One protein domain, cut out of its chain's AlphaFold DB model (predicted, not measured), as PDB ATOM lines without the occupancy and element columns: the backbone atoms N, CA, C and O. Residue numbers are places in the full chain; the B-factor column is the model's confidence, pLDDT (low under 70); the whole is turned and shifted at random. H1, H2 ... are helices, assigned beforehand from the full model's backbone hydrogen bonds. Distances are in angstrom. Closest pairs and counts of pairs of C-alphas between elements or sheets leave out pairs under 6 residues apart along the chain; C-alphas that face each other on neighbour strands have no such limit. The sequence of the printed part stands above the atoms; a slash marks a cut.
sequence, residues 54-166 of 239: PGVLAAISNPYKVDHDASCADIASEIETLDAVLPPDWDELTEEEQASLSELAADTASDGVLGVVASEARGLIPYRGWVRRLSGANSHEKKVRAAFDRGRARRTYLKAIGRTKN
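This is residues 54 to 166 of the 239 residues of an uncharacterized protein of Henriciella algicola (UniProt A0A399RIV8). The domain is a flat, open ring of helices with an empty middle: the long H6 makes one side, and H3, H4 and H5 make a wide free arch that comes back to the start of H6. H2 runs beside the later part of H6, and the short H1 packs near its middle. The printed part has 113 residues with six named helices, H1 to H6 in order, and no named strand; the class is all helix. It is only just loose, close to extended, with a radius of gyration of the C-alphas of 19.7 A and spans of 59 by 37 by 19 A.

H1, residues 55 to 58, begins at C-alpha 55 (79.925, 44.510, 77.069). H2, residues 72 to 83, is 16.3 A long, and H3, residues 95 to 111, is 24.0 A. H4 holds residues 114 to 121 and H5 residues 128 to 134. H6, residues 137 to 164, is 41.3 A long and ends at C-alpha 164 (61.606, 65.793, 81.880).

H1 touches H6, at residues 147 to 151 alone; their closest C-alphas, of Leu 57 and Ala 147, are 5.6 A apart. H1 and H2 only just touch, with 3 pairs of C-alphas within 8 A, the closest those of Val 56 and Leu 82 at 7.2 A. H2 touches H6, at residues 151 to 162 alone, at a shallow tilt of 26 degrees, opposite ways; the closest C-alphas, of Ile 79 and Arg 155, are 6.0 A apart. H3 and H6 are apart, and H3 and H4 meet only through their link. H5 and H6 are close but not clearly touching, about perpendicular at 76 degrees, with the closest C-alphas, of Arg 132 and Asn 138, 6.7 A apart. Every O i to N i+4 pair is within hydrogen-bond range in H2, H3, H5 and H6, and 3 of 4 in H4; H1 is too short for such a pair.

The C-alphas of Asp 69 and Ala 121 are the two farthest apart, at 59.0 A. Residues 102 to 142 stand free. The links H1 to H2 and H2 to H3 are long, and the printed part has no cut. The pLDDT is under 70 in residues 94 to 98 and 107 to 137.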
ATOM      1  N   PRO A  54      76.693  40.939  77.114       90.06
ATOM      2  CA  PRO A  54      77.161  41.974  76.201       90.06
ATOM      3  C   PRO A  54      77.919  43.074  76.953       90.06
ATOM      4  O   PRO A  54      77.480  43.516  78.018       90.06
ATOM      5  N   GLY A  55      79.041  43.545  76.398       90.75
ATOM      6  CA  GLY A  55      79.925  44.510  77.069       90.75
ATOM      7  C   GLY A  55      79.211  45.790  77.524       90.75
ATOM      8  O   GLY A  55      79.482  46.290  78.615       90.75
ATOM      9  N   VAL A  56      78.230  46.248  76.738       93.25
ATOM     10  CA  VAL A  56      77.363  47.393  77.060       93.25
ATOM     11  C   VAL A  56      76.627  47.174  78.388       93.25
ATOM     12  O   VAL A  56      76.665  48.028  79.266       93.25
ATOM     13  N   LEU A  57      76.021  46.000  78.581       94.62
ATOM     14  CA  LEU A  57      75.278  45.665  79.801       94.62
ATOM     15  C   LEU A  57      76.209  45.361  80.981       94.62
ATOM     16  O   LEU A  57      75.875  45.643  82.133       94.62
ATOM     17  N   ALA A  58      77.389  44.802  80.707       92.62
ATOM     18  CA  ALA A  58      78.396  44.516  81.725       92.62
ATOM     19  C   ALA A  58      78.982  45.796  82.350       92.62
ATOM     20  O   ALA A  58      79.297  45.801  83.542       92.62
ATOM     21  N   ALA A  59      79.085  46.882  81.577       93.00
ATOM     22  CA  ALA A  59      79.559  48.181  82.055       93.00
ATOM     23  C   ALA A  59      78.582  48.864  83.038       93.00
ATOM     24  O   ALA A  59      78.988  49.711  83.840       93.00
ATOM     25  N   ILE A  60      77.300  48.479  83.028       94.69
ATOM     26  CA  ILE A  60      76.260  49.082  83.870       94.69
ATOM     27  C   ILE A  60      76.304  48.464  85.271       94.69
ATOM     28  O   ILE A  60      75.745  47.396  85.545       94.69
ATOM     29  N   SER A  61      76.955  49.175  86.193       92.81
ATOM     30  CA  SER A  61      76.967  48.838  87.622       92.81
ATOM     31  C   SER A  61      75.750  49.399  88.366       92.81
ATOM     32  O   SER A  61      75.105  48.672  89.120       92.81
ATOM     33  N   ASN A  62      75.406  50.668  88.122       94.94
ATOM     34  CA  ASN A  62      74.229  51.336  88.670       94.94
ATOM     35  C   ASN A  62      73.403  51.949  87.523       94.94
ATOM     36  O   ASN A  62      73.888  52.889  86.888       94.94
ATOM     37  N   PRO A  63      72.170  51.472  87.268       95.44
ATOM     38  CA  PRO A  63      71.339  51.979  86.177       95.44
ATOM     39  C   PRO A  63      70.968  53.460  86.342       95.44
ATOM     40  O   PRO A  63      70.789  54.160  85.353       95.44
ATOM     41  N   TYR A  64      70.944  53.986  87.565       95.06
ATOM     42  CA  TYR A  64      70.544  55.369  87.834       95.06
ATOM     43  C   TYR A  64      71.694  56.378  87.759       95.06
ATOM     44  O   TYR A  64      71.467  57.578  87.864       95.06
ATOM     45  N   LYS A  65      72.944  55.926  87.582       94.31
ATOM     46  CA  LYS A  65      74.109  56.818  87.496       94.31
ATOM     47  C   LYS A  65      74.238  57.403  86.086       94.31
ATOM     48  O   LYS A  65      75.087  56.958  85.313       94.31
ATOM     49  N   VAL A  66      73.336  58.300  85.708       90.50
ATOM     50  CA  VAL A  66      73.365  59.033  84.429       90.50
ATOM     51  C   VAL A  66      74.020  60.392  84.665       90.50
ATOM     52  O   VAL A  66      73.917  60.937  85.762       90.50
ATOM     53  N   ASP A  67      74.705  60.928  83.658       90.75
ATOM     54  CA  ASP A  67      75.136  62.322  83.695       90.75
ATOM     55  C   ASP A  67      73.911  63.250  83.608       90.75
ATOM     56  O   ASP A  67      73.111  63.168  82.674       90.75
ATOM     57  N   HIS A  68      73.743  64.127  84.597       82.19
ATOM     58  CA  HIS A  68      72.629  65.072  84.622       82.19
ATOM     59  C   HIS A  68      72.725  66.114  83.503       82.19
ATOM     60  O   HIS A  68      71.684  66.596  83.043       82.19
ATOM     61  N   ASP A  69      73.933  66.394  83.011       89.88
ATOM     62  CA  ASP A  69      74.189  67.387  81.968       89.88
ATOM     63  C   ASP A  69      74.099  66.798  80.547       89.88
ATOM     64  O   ASP A  69      74.193  67.538  79.568       89.88
ATOM     65  N   ALA A  70      73.830  65.490  80.411       92.31
ATOM     66  CA  ALA A  70      73.687  64.819  79.117       92.31
ATOM     67  C   ALA A  70      72.622  65.486  78.228       92.31
ATOM     68  O   ALA A  70      71.496  65.750  78.672       92.31
ATOM     69  N   SER A  71      72.954  65.744  76.964       95.44
ATOM     70  CA  SER A  71      72.016  66.316  75.997       95.44
ATOM     71  C   SER A  71      70.975  65.285  75.541       95.44
ATOM     72  O   SER A  71      71.144  64.080  75.727       95.44
ATOM     73  N   CYS A  72      69.891  65.737  74.902       96.00
ATOM     74  CA  CYS A  72      68.907  64.820  74.313       96.00
ATOM     75  C   CYS A  72      69.532  63.864  73.282       96.00
ATOM     76  O   CYS A  72      69.102  62.719  73.187       96.00
ATOM     77  N   ALA A  73      70.551  64.317  72.540       96.00
ATOM     78  CA  ALA A  73      71.267  63.484  71.577       96.00
ATOM     79  C   ALA A  73      72.110  62.406  72.273       96.00
ATOM     80  O   ALA A  73      72.111  61.257  71.836       96.00
ATOM     81  N   ASP A  74      72.762  62.749  73.388       96.12
ATOM     82  CA  ASP A  74      73.537  61.784  74.176       96.12
ATOM     83  C   ASP A  74      72.618  60.697  74.744       96.12
ATOM     84  O   ASP A  74      72.891  59.509  74.586       96.12
ATOM     85  N   ILE A  75      71.480  61.105  75.322       95.75
ATOM     86  CA  ILE A  75      70.458  60.193  75.854       95.75
ATOM     87  C   ILE A  75      69.935  59.261  74.753       95.75
ATOM     88  O   ILE A  75      69.870  58.052  74.964       95.75
ATOM     89  N   ALA A  76      69.591  59.806  73.583       95.69
ATOM     90  CA  ALA A  76      69.121  59.024  72.442       95.69
ATOM     91  C   ALA A  76      70.169  57.991  71.991       95.69
ATOM     92  O   ALA A  76      69.847  56.816  71.856       95.69
ATOM     93  N   SER A  77      71.433  58.399  71.847       96.38
ATOM     94  CA  SER A  77      72.515  57.497  71.426       96.38
ATOM     95  C   SER A  77      72.780  56.361  72.423       96.38
ATOM     96  O   SER A  77      73.071  55.226  72.032       96.38
ATOM     97  N   GLU A  78      72.650  56.638  73.726       95.50
ATOM     98  CA  GLU A  78      72.778  55.614  74.761       95.50
ATOM     99  C   GLU A  78      71.606  54.626  74.687       95.50
ATOM    100  O   GLU A  78      71.827  53.419  74.781       95.50
ATOM    101  N   ILE A  79      70.383  55.117  74.459       95.50
ATOM    102  CA  ILE A  79      69.194  54.279  74.265       95.50
ATOM    103  C   ILE A  79      69.356  53.375  73.032       95.50
ATOM    104  O   ILE A  79      69.210  52.169  73.185       95.50
ATOM    105  N   GLU A  80      69.793  53.885  71.874       95.62
ATOM    106  CA  GLU A  80      70.042  53.049  70.677       95.62
ATOM    107  C   GLU A  80      71.065  51.939  70.944       95.62
ATOM    108  O   GLU A  80      70.913  50.797  70.505       95.62
ATOM    109  N   THR A  81      72.114  52.263  71.703       96.06
ATOM    110  CA  THR A  81      73.144  51.291  72.084       96.06
ATOM    111  C   THR A  81      72.572  50.199  72.994       96.06
ATOM    112  O   THR A  81      72.996  49.042  72.922       96.06
ATOM    113  N   LEU A  82      71.611  50.552  73.854       95.50
ATOM    114  CA  LEU A  82      70.896  49.604  74.702       95.50
ATOM    115  C   LEU A  82      69.895  48.771  73.894       95.50
ATOM    116  O   LEU A  82      69.855  47.558  74.084       95.50
ATOM    117  N   ASP A  83      69.145  49.365  72.971       94.44
ATOM    118  CA  ASP A  83      68.140  48.671  72.153       94.44
ATOM    119  C   ASP A  83      68.762  47.686  71.161       94.44
ATOM    120  O   ASP A  83      68.173  46.655  70.851       94.44
ATOM    121  N   ALA A  84      70.011  47.911  70.746       93.81
ATOM    122  CA  ALA A  84      70.762  46.951  69.938       93.81
ATOM    123  C   ALA A  84      71.039  45.611  70.655       93.81
ATOM    124  O   ALA A  84      71.355  44.614  70.000       93.81
ATOM    125  N   VAL A  85      70.981  45.580  71.993       94.88
ATOM    126  CA  VAL A  85      71.289  44.386  72.804       94.88
ATOM    127  C   VAL A  85      70.128  43.926  73.679       94.88
ATOM    128  O   VAL A  85      70.085  42.758  74.073       94.88
ATOM    129  N   LEU A  86      69.223  44.832  74.036       94.19
ATOM    130  CA  LEU A  86      68.043  44.533  74.828       94.19
ATOM    131  C   LEU A  86      66.908  44.039  73.926       94.19
ATOM    132  O   LEU A  86      66.843  44.381  72.750       94.19
ATOM    133  N   PRO A  87      65.971  43.255  74.479       91.50
ATOM    134  CA  PRO A  87      64.696  43.026  73.820       91.50
ATOM    135  C   PRO A  87      63.959  44.351  73.537       91.50
ATOM    136  O   PRO A  87      64.210  45.340  74.252       91.50
ATOM    137  N   PRO A  88      63.012  44.344  72.576       89.19
ATOM    138  CA  PRO A  88      62.162  45.495  72.278       89.19
ATOM    139  C   PRO A  88      61.570  46.116  73.541       89.19
ATOM    140  O   PRO A  88      61.288  45.411  74.524       89.19
ATOM    141  N   ASP A  89      61.437  47.441  73.554       88.56
ATOM    142  CA  ASP A  89      60.812  48.118  74.685       88.56
ATOM    143  C   ASP A  89      59.296  47.961  74.704       88.56
ATOM    144  O   ASP A  89      58.666  47.601  73.713       88.56
ATOM    145  N   TRP A  90      58.704  48.198  75.874       80.44
ATOM    146  CA  TRP A  90      57.259  48.065  76.056       80.44
ATOM    147  C   TRP A  90      56.459  48.974  75.110       80.44
ATOM    148  O   TRP A  90      55.375  48.606  74.674       80.44
ATOM    149  N   ASP A  91      57.002  50.144  74.789       78.31
ATOM    150  CA  ASP A  91      56.387  51.157  73.933       78.31
ATOM    151  C   ASP A  91      56.713  50.993  72.435       78.31
ATOM    152  O   ASP A  91      56.223  51.771  71.619       78.31
ATOM    153  N   GLU A  92      57.509  49.986  72.062       78.38
ATOM    154  CA  GLU A  92      57.866  49.681  70.667       78.38
ATOM    155  C   GLU A  92      57.045  48.536  70.068       78.38
ATOM    156  O   GLU A  92      56.986  48.394  68.847       78.38
ATOM    157  N   LEU A  93      56.416  47.712  70.911       70.25
ATOM    158  CA  LEU A  93      55.644  46.564  70.453       70.25
ATOM    159  C   LEU A  93      54.379  47.028  69.733       70.25
ATOM    160  O   LEU A  93      53.587  47.806  70.272       70.25
ATOM    161  N   THR A  94      54.139  46.496  68.539       69.81
ATOM    162  CA  THR A  94      52.862  46.707  67.854       69.81
ATOM    163  C   THR A  94      51.722  46.041  68.633       69.81
ATOM    164  O   THR A  94      51.927  45.047  69.332       69.81
ATOM    165  N   GLU A  95      50.496  46.555  68.503       65.56
ATOM    166  CA  GLU A  95      49.302  45.967  69.141       65.56
ATOM    167  C   GLU A  95      49.142  44.471  68.812       65.56
ATOM    168  O   GLU A  95      48.733  43.677  69.658       65.56
ATOM    169  N   GLU A  96      49.515  44.069  67.592       67.50
ATOM    170  CA  GLU A  96      49.487  42.674  67.137       67.50
ATOM    171  C   GLU A  96      50.508  41.807  67.892       67.50
ATOM    172  O   GLU A  96      50.190  40.701  68.334       67.50
ATOM    173  N   GLU A  97      51.722  42.321  68.101       67.50
ATOM    174  CA  GLU A  97      52.767  41.636  68.864       67.50
ATOM    175  C   GLU A  97      52.395  41.537  70.348       67.50
ATOM    176  O   GLU A  97      52.530  40.465  70.939       67.50
ATOM    177  N   GLN A  98      51.848  42.601  70.942       65.56
ATOM    178  CA  GLN A  98      51.387  42.598  72.336       65.56
ATOM    179  C   GLN A  98      50.227  41.617  72.567       65.56
ATOM    180  O   GLN A  98      50.238  40.865  73.551       65.56
ATOM    181  N   ALA A  99      49.250  41.584  71.654       70.25
ATOM    182  CA  ALA A  99      48.150  40.623  71.685       70.25
ATOM    183  C   ALA A  99      48.674  39.185  71.570       70.25
ATOM    184  O   ALA A  99      48.341  38.350  72.408       70.25
ATOM    185  N   SER A 100      49.575  38.915  70.619       72.69
ATOM    186  CA  SER A 100      50.156  37.578  70.436       72.69
ATOM    187  C   SER A 100      50.954  37.096  71.655       72.69
ATOM    188  O   SER A 100      50.867  35.928  72.033       72.69
ATOM    189  N   LEU A 101      51.694  37.990  72.320       72.88
ATOM    190  CA  LEU A 101      52.430  37.673  73.546       72.88
ATOM    191  C   LEU A 101      51.486  37.402  74.720       72.88
ATOM    192  O   LEU A 101      51.754  36.512  75.528       72.88
ATOM    193  N   SER A 102      50.382  38.144  74.807       74.81
ATOM    194  CA  SER A 102      49.357  37.955  75.838       74.81
ATOM    195  C   SER A 102      48.582  36.651  75.640       74.81
ATOM    196  O   SER A 102      48.343  35.934  76.611       74.81
ATOM    197  N   GLU A 103      48.245  36.308  74.396       72.88
ATOM    198  CA  GLU A 103      47.634  35.027  74.024       72.88
ATOM    199  C   GLU A 103      48.580  33.862  74.322       72.88
ATOM    200  O   GLU A 103      48.197  32.932  75.028       72.88
ATOM    201  N   LEU A 104      49.848  33.958  73.911       74.75
ATOM    202  CA  LEU A 104      50.860  32.952  74.231       74.75
ATOM    203  C   LEU A 104      51.031  32.787  75.749       74.75
ATOM    204  O   LEU A 104      51.115  31.668  76.256       74.75
ATOM    205  N   ALA A 105      51.052  33.885  76.507       73.81
ATOM    206  CA  ALA A 105      51.122  33.835  77.964       73.81
ATOM    207  C   ALA A 105      49.874  33.169  78.579       73.81
ATOM    208  O   ALA A 105      50.008  32.342  79.484       73.81
ATOM    209  N   ALA A 106      48.675  33.470  78.074       73.75
ATOM    210  CA  ALA A 106      47.426  32.846  78.511       73.75
ATOM    211  C   ALA A 106      47.371  31.343  78.182       73.75
ATOM    212  O   ALA A 106      46.923  30.545  79.013       73.75
ATOM    213  N   ASP A 107      47.889  30.945  77.021       68.75
ATOM    214  CA  ASP A 107      47.999  29.550  76.602       68.75
ATOM    215  C   ASP A 107      48.996  28.790  77.483       68.75
ATOM    216  O   ASP A 107      48.658  27.737  78.021       68.75
ATOM    217  N   THR A 108      50.179  29.357  77.761       65.69
ATOM    218  CA  THR A 108      51.147  28.720  78.678       65.69
ATOM    219  C   THR A 108      50.629  28.600  80.114       65.69
ATOM    220  O   THR A 108      50.929  27.617  80.795       65.69
ATOM    221  N   ALA A 109      49.826  29.558  80.587       66.88
ATOM    222  CA  ALA A 109      49.176  29.479  81.893       66.88
ATOM    223  C   ALA A 109      48.091  28.388  81.928       66.88
ATOM    224  O   ALA A 109      47.968  27.671  82.923       66.88
ATOM    225  N   SER A 110      47.345  28.228  80.832       63.97
ATOM    226  CA  SER A 110      46.318  27.190  80.671       63.97
ATOM    227  C   SER A 110      46.937  25.788  80.563       63.97
ATOM    228  O   SER A 110      46.474  24.844  81.210       63.97
ATOM    229  N   ASP A 111      48.060  25.666  79.852       59.72
ATOM    230  CA  ASP A 111      48.880  24.453  79.769       59.72
ATOM    231  C   ASP A 111      49.619  24.140  81.075       59.72
ATOM    232  O   ASP A 111      50.005  22.991  81.320       59.72
ATOM    233  N   GLY A 112      49.760  25.126  81.964       54.47
ATOM    234  CA  GLY A 112      50.338  24.982  83.298       54.47
ATOM    235  C   GLY A 112      49.627  23.952  84.179       54.47
ATOM    236  O   GLY A 112      50.239  23.465  85.122       54.47
ATOM    237  N   VAL A 113      48.388  23.555  83.855       55.50
ATOM    238  CA  VAL A 113      47.652  22.475  84.542       55.50
ATOM    239  C   VAL A 113      47.952  21.093  83.934       55.50
ATOM    240  O   VAL A 113      48.030  20.101  84.659       55.50
ATOM    241  N   LEU A 114      48.200  21.009  82.622       54.19
ATOM    242  CA  LEU A 114      48.537  19.758  81.921       54.19
ATOM    243  C   LEU A 114      50.031  19.406  82.041       54.19
ATOM    244  O   LEU A 114      50.405  18.230  82.111       54.19
ATOM    245  N   GLY A 115      50.891  20.423  82.131       53.06
ATOM    246  CA  GLY A 115      52.334  20.288  82.307       53.06
ATOM    247  C   GLY A 115      52.732  19.660  83.641       53.06
ATOM    248  O   GLY A 115      53.721  18.934  83.681       53.06
ATOM    249  N   VAL A 116      51.947  19.845  84.712       51.56
ATOM    250  CA  VAL A 116      52.228  19.223  86.022       51.56
ATOM    251  C   VAL A 116      52.138  17.701  85.919       51.56
ATOM    252  O   VAL A 116      53.049  17.003  86.354       51.56
ATOM    253  N   VAL A 117      51.125  17.179  85.223       52.59
ATOM    254  CA  VAL A 117      50.924  15.731  85.046       52.59
ATOM    255  C   VAL A 117      51.968  15.130  84.090       52.59
ATOM    256  O   VAL A 117      52.480  14.035  84.318       52.59
ATOM    257  N   ALA A 118      52.372  15.871  83.051       54.09
ATOM    258  CA  ALA A 118      53.445  15.451  82.143       54.09
ATOM    259  C   ALA A 118      54.861  15.613  82.746       54.09
ATOM    260  O   ALA A 118      55.812  14.978  82.273       54.09
ATOM    261  N   SER A 119      55.021  16.458  83.768       53.12
ATOM    262  CA  SER A 119      56.276  16.637  84.509       53.12
ATOM    263  C   SER A 119      56.559  15.472  85.456       53.12
ATOM    264  O   SER A 119      57.717  15.081  85.600       53.12
ATOM    265  N   GLU A 120      55.519  14.832  86.000       53.00
ATOM    266  CA  GLU A 120      55.677  13.626  86.819       53.00
ATOM    267  C   GLU A 120      56.111  12.414  85.979       53.00
ATOM    268  O   GLU A 120      56.944  11.625  86.420       53.00
ATOM    269  N   ALA A 121      55.674  12.318  84.718       53.59
ATOM    270  CA  ALA A 121      56.101  11.253  83.803       53.59
ATOM    271  C   ALA A 121      57.538  11.428  83.262       53.59
ATOM    272  O   ALA A 121      58.177  10.449  82.879       53.59
ATOM    273  N   ARG A 122      58.080  12.658  83.251       54.69
ATOM    274  CA  ARG A 122      59.501  12.939  82.931       54.69
ATOM    275  C   ARG A 122      60.392  13.002  84.184       54.69
ATOM    276  O   ARG A 122      61.604  13.184  84.075       54.69
ATOM    277  N   GLY A 123      59.808  12.827  85.370       53.75
ATOM    278  CA  GLY A 123      60.419  13.013  86.687       53.75
ATOM    279  C   GLY A 123      61.164  11.805  87.260       53.75
ATOM    280  O   GLY A 123      61.119  11.597  88.468       53.75
ATOM    281  N   LEU A 124      61.872  11.013  86.448       54.97
ATOM    282  CA  LEU A 124      62.672   9.874  86.937       54.97
ATOM    283  C   LEU A 124      64.140   9.920  86.493       54.97
ATOM    284  O   LEU A 124      64.743   8.897  86.184       54.97
ATOM    285  N   ILE A 125      64.757  11.102  86.539       57.66
ATOM    286  CA  ILE A 125      66.192  11.166  86.842       57.66
ATOM    287  C   ILE A 125      66.322  11.773  88.242       57.66
ATOM    288  O   ILE A 125      66.242  13.001  88.381       57.66
ATOM    289  N   PRO A 126      66.477  10.949  89.297       54.59
ATOM    290  CA  PRO A 126      66.700  11.474  90.635       54.59
ATOM    291  C   PRO A 126      67.936  12.396  90.628       54.59
ATOM    292  O   PRO A 126      68.890  12.176  89.883       54.59
ATOM    293  N   TYR A 127      67.909  13.455  91.444       57.56
ATOM    294  CA  TYR A 127      69.006  14.416  91.675       57.56
ATOM    295  C   TYR A 127      69.247  15.550  90.652       57.56
ATOM    296  O   TYR A 127      70.056  16.428  90.952       57.56
ATOM    297  N   ARG A 128      68.525  15.673  89.523       65.62
ATOM    298  CA  ARG A 128      68.764  16.774  88.544       65.62
ATOM    299  C   ARG A 128      68.676  18.193  89.131       65.62
ATOM    300  O   ARG A 128      69.500  19.052  88.814       65.62
ATOM    301  N   GLY A 129      67.723  18.436  90.035       65.19
ATOM    302  CA  GLY A 129      67.579  19.727  90.724       65.19
ATOM    303  C   GLY A 129      68.755  20.074  91.651       65.19
ATOM    304  O   GLY A 129      69.085  21.249  91.818       65.19
ATOM    305  N   TRP A 130      69.421  19.059  92.209       64.25
ATOM    306  CA  TRP A 130      70.644  19.217  93.000       64.25
ATOM    307  C   TRP A 130      71.869  19.354  92.101       64.25
ATOM    308  O   TRP A 130      72.697  20.214  92.368       64.25
ATOM    309  N   VAL A 131      71.943  18.613  90.990       66.88
ATOM    310  CA  VAL A 131      73.022  18.727  89.994       66.88
ATOM    311  C   VAL A 131      73.084  20.137  89.403       66.88
ATOM    312  O   VAL A 131      74.158  20.723  89.380       66.88
ATOM    313  N   ARG A 132      71.952  20.754  89.034       66.62
ATOM    314  CA  ARG A 132      71.932  22.147  88.536       66.62
ATOM    315  C   ARG A 132      72.318  23.179  89.605       66.62
ATOM    316  O   ARG A 132      72.901  24.218  89.295       66.62
ATOM    317  N   ARG A 133      71.987  22.917  90.877       64.12
ATOM    318  CA  ARG A 133      72.390  23.772  92.011       64.12
ATOM    319  C   ARG A 133      73.872  23.603  92.364       64.12
ATOM    320  O   ARG A 133      74.508  24.597  92.694       64.12
ATOM    321  N   LEU A 134      74.409  22.390  92.257       60.53
ATOM    322  CA  LEU A 134      75.796  22.044  92.575       60.53
ATOM    323  C   LEU A 134      76.769  22.313  91.413       60.53
ATOM    324  O   LEU A 134      77.931  22.595  91.681       60.53
ATOM    325  N   SER A 135      76.322  22.308  90.147       64.94
ATOM    326  CA  SER A 135      77.187  22.601  88.984       64.94
ATOM    327  C   SER A 135      77.503  24.091  88.803       64.94
ATOM    328  O   SER A 135      78.322  24.455  87.964       64.94
ATOM    329  N   GLY A 136      76.864  24.983  89.571       65.06
ATOM    330  CA  GLY A 136      77.136  26.423  89.530       65.06
ATOM    331  C   GLY A 136      76.565  27.170  88.315       65.06
ATOM    332  O   GLY A 136      76.599  28.404  88.316       65.06
ATOM    333  N   ALA A 137      75.965  26.470  87.343       65.38
ATOM    334  CA  ALA A 137      75.277  27.040  86.175       65.38
ATOM    335  C   ALA A 137      74.255  28.132  86.552       65.38
ATOM    336  O   ALA A 137      74.222  29.219  85.974       65.38
ATOM    337  N   ASN A 138      73.519  27.909  87.643       70.88
ATOM    338  CA  ASN A 138      72.533  28.851  88.174       70.88
ATOM    339  C   ASN A 138      73.133  30.207  88.611       70.88
ATOM    340  O   ASN A 138      72.415  31.198  88.706       70.88
ATOM    341  N   SER A 139      74.429  30.278  88.936       79.62
ATOM    342  CA  SER A 139      75.068  31.540  89.342       79.62
ATOM    343  C   SER A 139      75.363  32.452  88.151       79.62
ATOM    344  O   SER A 139      75.236  33.670  88.272       79.62
ATOM    345  N   HIS A 140      75.719  31.871  87.002       83.19
ATOM    346  CA  HIS A 140      76.001  32.612  85.775       83.19
ATOM    347  C   HIS A 140      74.712  33.163  85.171       83.19
ATOM    348  O   HIS A 140      74.619  34.363  84.942       83.19
ATOM    349  N   GLU A 141      73.671  32.333  85.064       80.75
ATOM    350  CA  GLU A 141      72.334  32.759  84.612       80.75
ATOM    351  C   GLU A 141      71.803  33.949  85.413       80.75
ATOM    352  O   GLU A 141      71.245  34.890  84.855       80.75
ATOM    353  N   LYS A 142      72.002  33.939  86.736       86.31
ATOM    354  CA  LYS A 142      71.613  35.058  87.603       86.31
ATOM    355  C   LYS A 142      72.375  36.336  87.275       86.31
ATOM    356  O   LYS A 142      71.776  37.404  87.305       86.31
ATOM    357  N   LYS A 143      73.674  36.245  86.976       88.94
ATOM    358  CA  LYS A 143      74.489  37.408  86.593       88.94
ATOM    359  C   LYS A 143      74.049  37.970  85.246       88.94
ATOM    360  O   LYS A 143      73.922  39.185  85.138       88.94
ATOM    361  N   VAL A 144      73.785  37.095  84.272       90.75
ATOM    362  CA  VAL A 144      73.273  37.481  82.950       90.75
ATOM    363  C   VAL A 144      71.928  38.179  83.103       90.75
ATOM    364  O   VAL A 144      71.805  39.341  82.728       90.75
ATOM    365  N   ARG A 145      70.958  37.539  83.767       90.94
ATOM    366  CA  ARG A 145      69.639  38.133  84.028       90.94
ATOM    367  C   ARG A 145      69.750  39.480  84.741       90.94
ATOM    368  O   ARG A 145      69.172  40.454  84.283       90.94
ATOM    369  N   ALA A 146      70.573  39.571  85.786       93.75
ATOM    370  CA  ALA A 146      70.782  40.823  86.509       93.75
ATOM    371  C   ALA A 146      71.411  41.934  85.647       93.75
ATOM    372  O   ALA A 146      71.195  43.109  85.938       93.75
ATOM    373  N   ALA A 147      72.211  41.598  84.631       95.06
ATOM    374  CA  ALA A 147      72.750  42.578  83.691       95.06
ATOM    375  C   ALA A 147      71.667  43.090  82.728       95.06
ATOM    376  O   ALA A 147      71.566  44.298  82.528       95.06
ATOM    377  N   PHE A 148      70.811  42.202  82.211       95.44
ATOM    378  CA  PHE A 148      69.647  42.591  81.405       95.44
ATOM    379  C   PHE A 148      68.650  43.437  82.203       95.44
ATOM    380  O   PHE A 148      68.193  44.466  81.713       95.44
ATOM    381  N   ASP A 149      68.367  43.067  83.453       95.38
ATOM    382  CA  ASP A 149      67.486  43.844  84.330       95.38
ATOM    383  C   ASP A 149      68.051  45.248  84.599       95.38
ATOM    384  O   ASP A 149      67.313  46.233  84.565       95.38
ATOM    385  N   ARG A 150      69.374  45.364  84.799       97.00
ATOM    386  CA  ARG A 150      70.056  46.664  84.916       97.00
ATOM    387  C   ARG A 150      69.986  47.470  83.620       97.00
ATOM    388  O   ARG A 150      69.723  48.664  83.689       97.00
ATOM    389  N   GLY A 151      70.176  46.841  82.462       96.50
ATOM    390  CA  GLY A 151      70.024  47.496  81.160       96.50
ATOM    391  C   GLY A 151      68.614  48.041  80.941       96.50
ATOM    392  O   GLY A 151      68.450  49.212  80.611       96.50
ATOM    393  N   ARG A 152      67.587  47.233  81.224       96.25
ATOM    394  CA  ARG A 152      66.181  47.660  81.144       96.25
ATOM    395  C   ARG A 152      65.894  48.836  82.072       96.25
ATOM    396  O   ARG A 152      65.315  49.823  81.641       96.25
ATOM    397  N   ALA A 153      66.343  48.762  83.327       96.44
ATOM    398  CA  ALA A 153      66.184  49.857  84.283       96.44
ATOM    399  C   ALA A 153      66.930  51.135  83.856       96.44
ATOM    400  O   ALA A 153      66.461  52.241  84.117       96.44
ATOM    401  N   ARG A 154      68.088  50.999  83.195       96.81
ATOM    402  CA  ARG A 154      68.837  52.124  82.626       96.81
ATOM    403  C   ARG A 154      68.051  52.788  81.497       96.81
ATOM    404  O   ARG A 154      67.876  54.001  81.539       96.81
ATOM    405  N   ARG A 155      67.540  52.002  80.542       96.06
ATOM    406  CA  ARG A 155      66.735  52.494  79.412       96.06
ATOM    407  C   ARG A 155      65.497  53.249  79.889       96.06
ATOM    408  O   ARG A 155      65.278  54.385  79.478       96.06
ATOM    409  N   THR A 156      64.732  52.672  80.815       94.94
ATOM    410  CA  THR A 156      63.522  53.323  81.344       94.94
ATOM    411  C   THR A 156      63.841  54.623  82.080       94.94
ATOM    412  O   THR A 156      63.121  55.610  81.935       94.94
ATOM    413  N   TYR A 157      64.941  54.661  82.835       95.50
ATOM    414  CA  TYR A 157      65.376  55.874  83.520       95.50
ATOM    415  C   TYR A 157      65.840  56.968  82.546       95.50
ATOM    416  O   TYR A 157      65.479  58.131  82.723       95.50
ATOM    417  N   LEU A 158      66.573  56.606  81.489       95.56
ATOM    418  CA  LEU A 158      66.965  57.530  80.420       95.56
ATOM    419  C   LEU A 158      65.746  58.119  79.707       95.56
ATOM    420  O   LEU A 158      65.675  59.338  79.560       95.56
ATOM    421  N   LYS A 159      64.747  57.294  79.369       94.56
ATOM    422  CA  LYS A 159      63.470  57.764  78.806       94.56
ATOM    423  C   LYS A 159      62.746  58.726  79.754       94.56
ATOM    424  O   LYS A 159      62.241  59.765  79.332       94.56
ATOM    425  N   ALA A 160      62.742  58.441  81.059       93.38
ATOM    426  CA  ALA A 160      62.161  59.343  82.053       93.38
ATOM    427  C   ALA A 160      62.889  60.701  82.116       93.38
ATOM    428  O   ALA A 160      62.232  61.738  82.191       93.38
ATOM    429  N   ILE A 161      64.225  60.721  82.038       94.50
ATOM    430  CA  ILE A 161      65.001  61.972  81.950       94.50
ATOM    431  C   ILE A 161      64.715  62.697  80.633       94.50
ATOM    432  O   ILE A 161      64.499  63.906  80.631       94.50
ATOM    433  N   GLY A 162      64.683  61.984  79.508       94.44
ATOM    434  CA  GLY A 162      64.360  62.591  78.221       94.44
ATOM    435  C   GLY A 162      62.970  63.226  78.231       94.44
ATOM    436  O   GLY A 162      62.796  64.332  77.723       94.44
ATOM    437  N   ARG A 163      62.004  62.620  78.937       93.19
ATOM    438  CA  ARG A 163      60.686  63.225  79.161       93.19
ATOM    439  C   ARG A 163      60.757  64.528  79.952       93.19
ATOM    440  O   ARG A 163      60.119  65.496  79.548       93.19
ATOM    441  N   THR A 164      61.492  64.568  81.064       93.12
ATOM    442  CA  THR A 164      61.606  65.793  81.880       93.12
ATOM    443  C   THR A 164      62.373  66.901  81.163       93.12
ATOM    444  O   THR A 164      62.123  68.074  81.426       93.12
ATOM    445  N   LYS A 165      63.261  66.537  80.230       92.88
ATOM    446  CA  LYS A 165      63.989  67.458  79.349       92.88
ATOM    447  C   LYS A 165      63.239  67.820  78.061       92.88
ATOM    448  O   LYS A 165      63.791  68.554  77.249       92.88
ATOM    449  N   ASN A 166      62.010  67.329  77.863       93.56
ATOM    450  CA  ASN A 166      61.231  67.527  76.635       93.56
ATOM    451  C   ASN A 166      61.980  67.099  75.354       93.56
ATOM    452  O   ASN A 166      61.825  67.720  74.306       93.56
TER     453      ASN A 166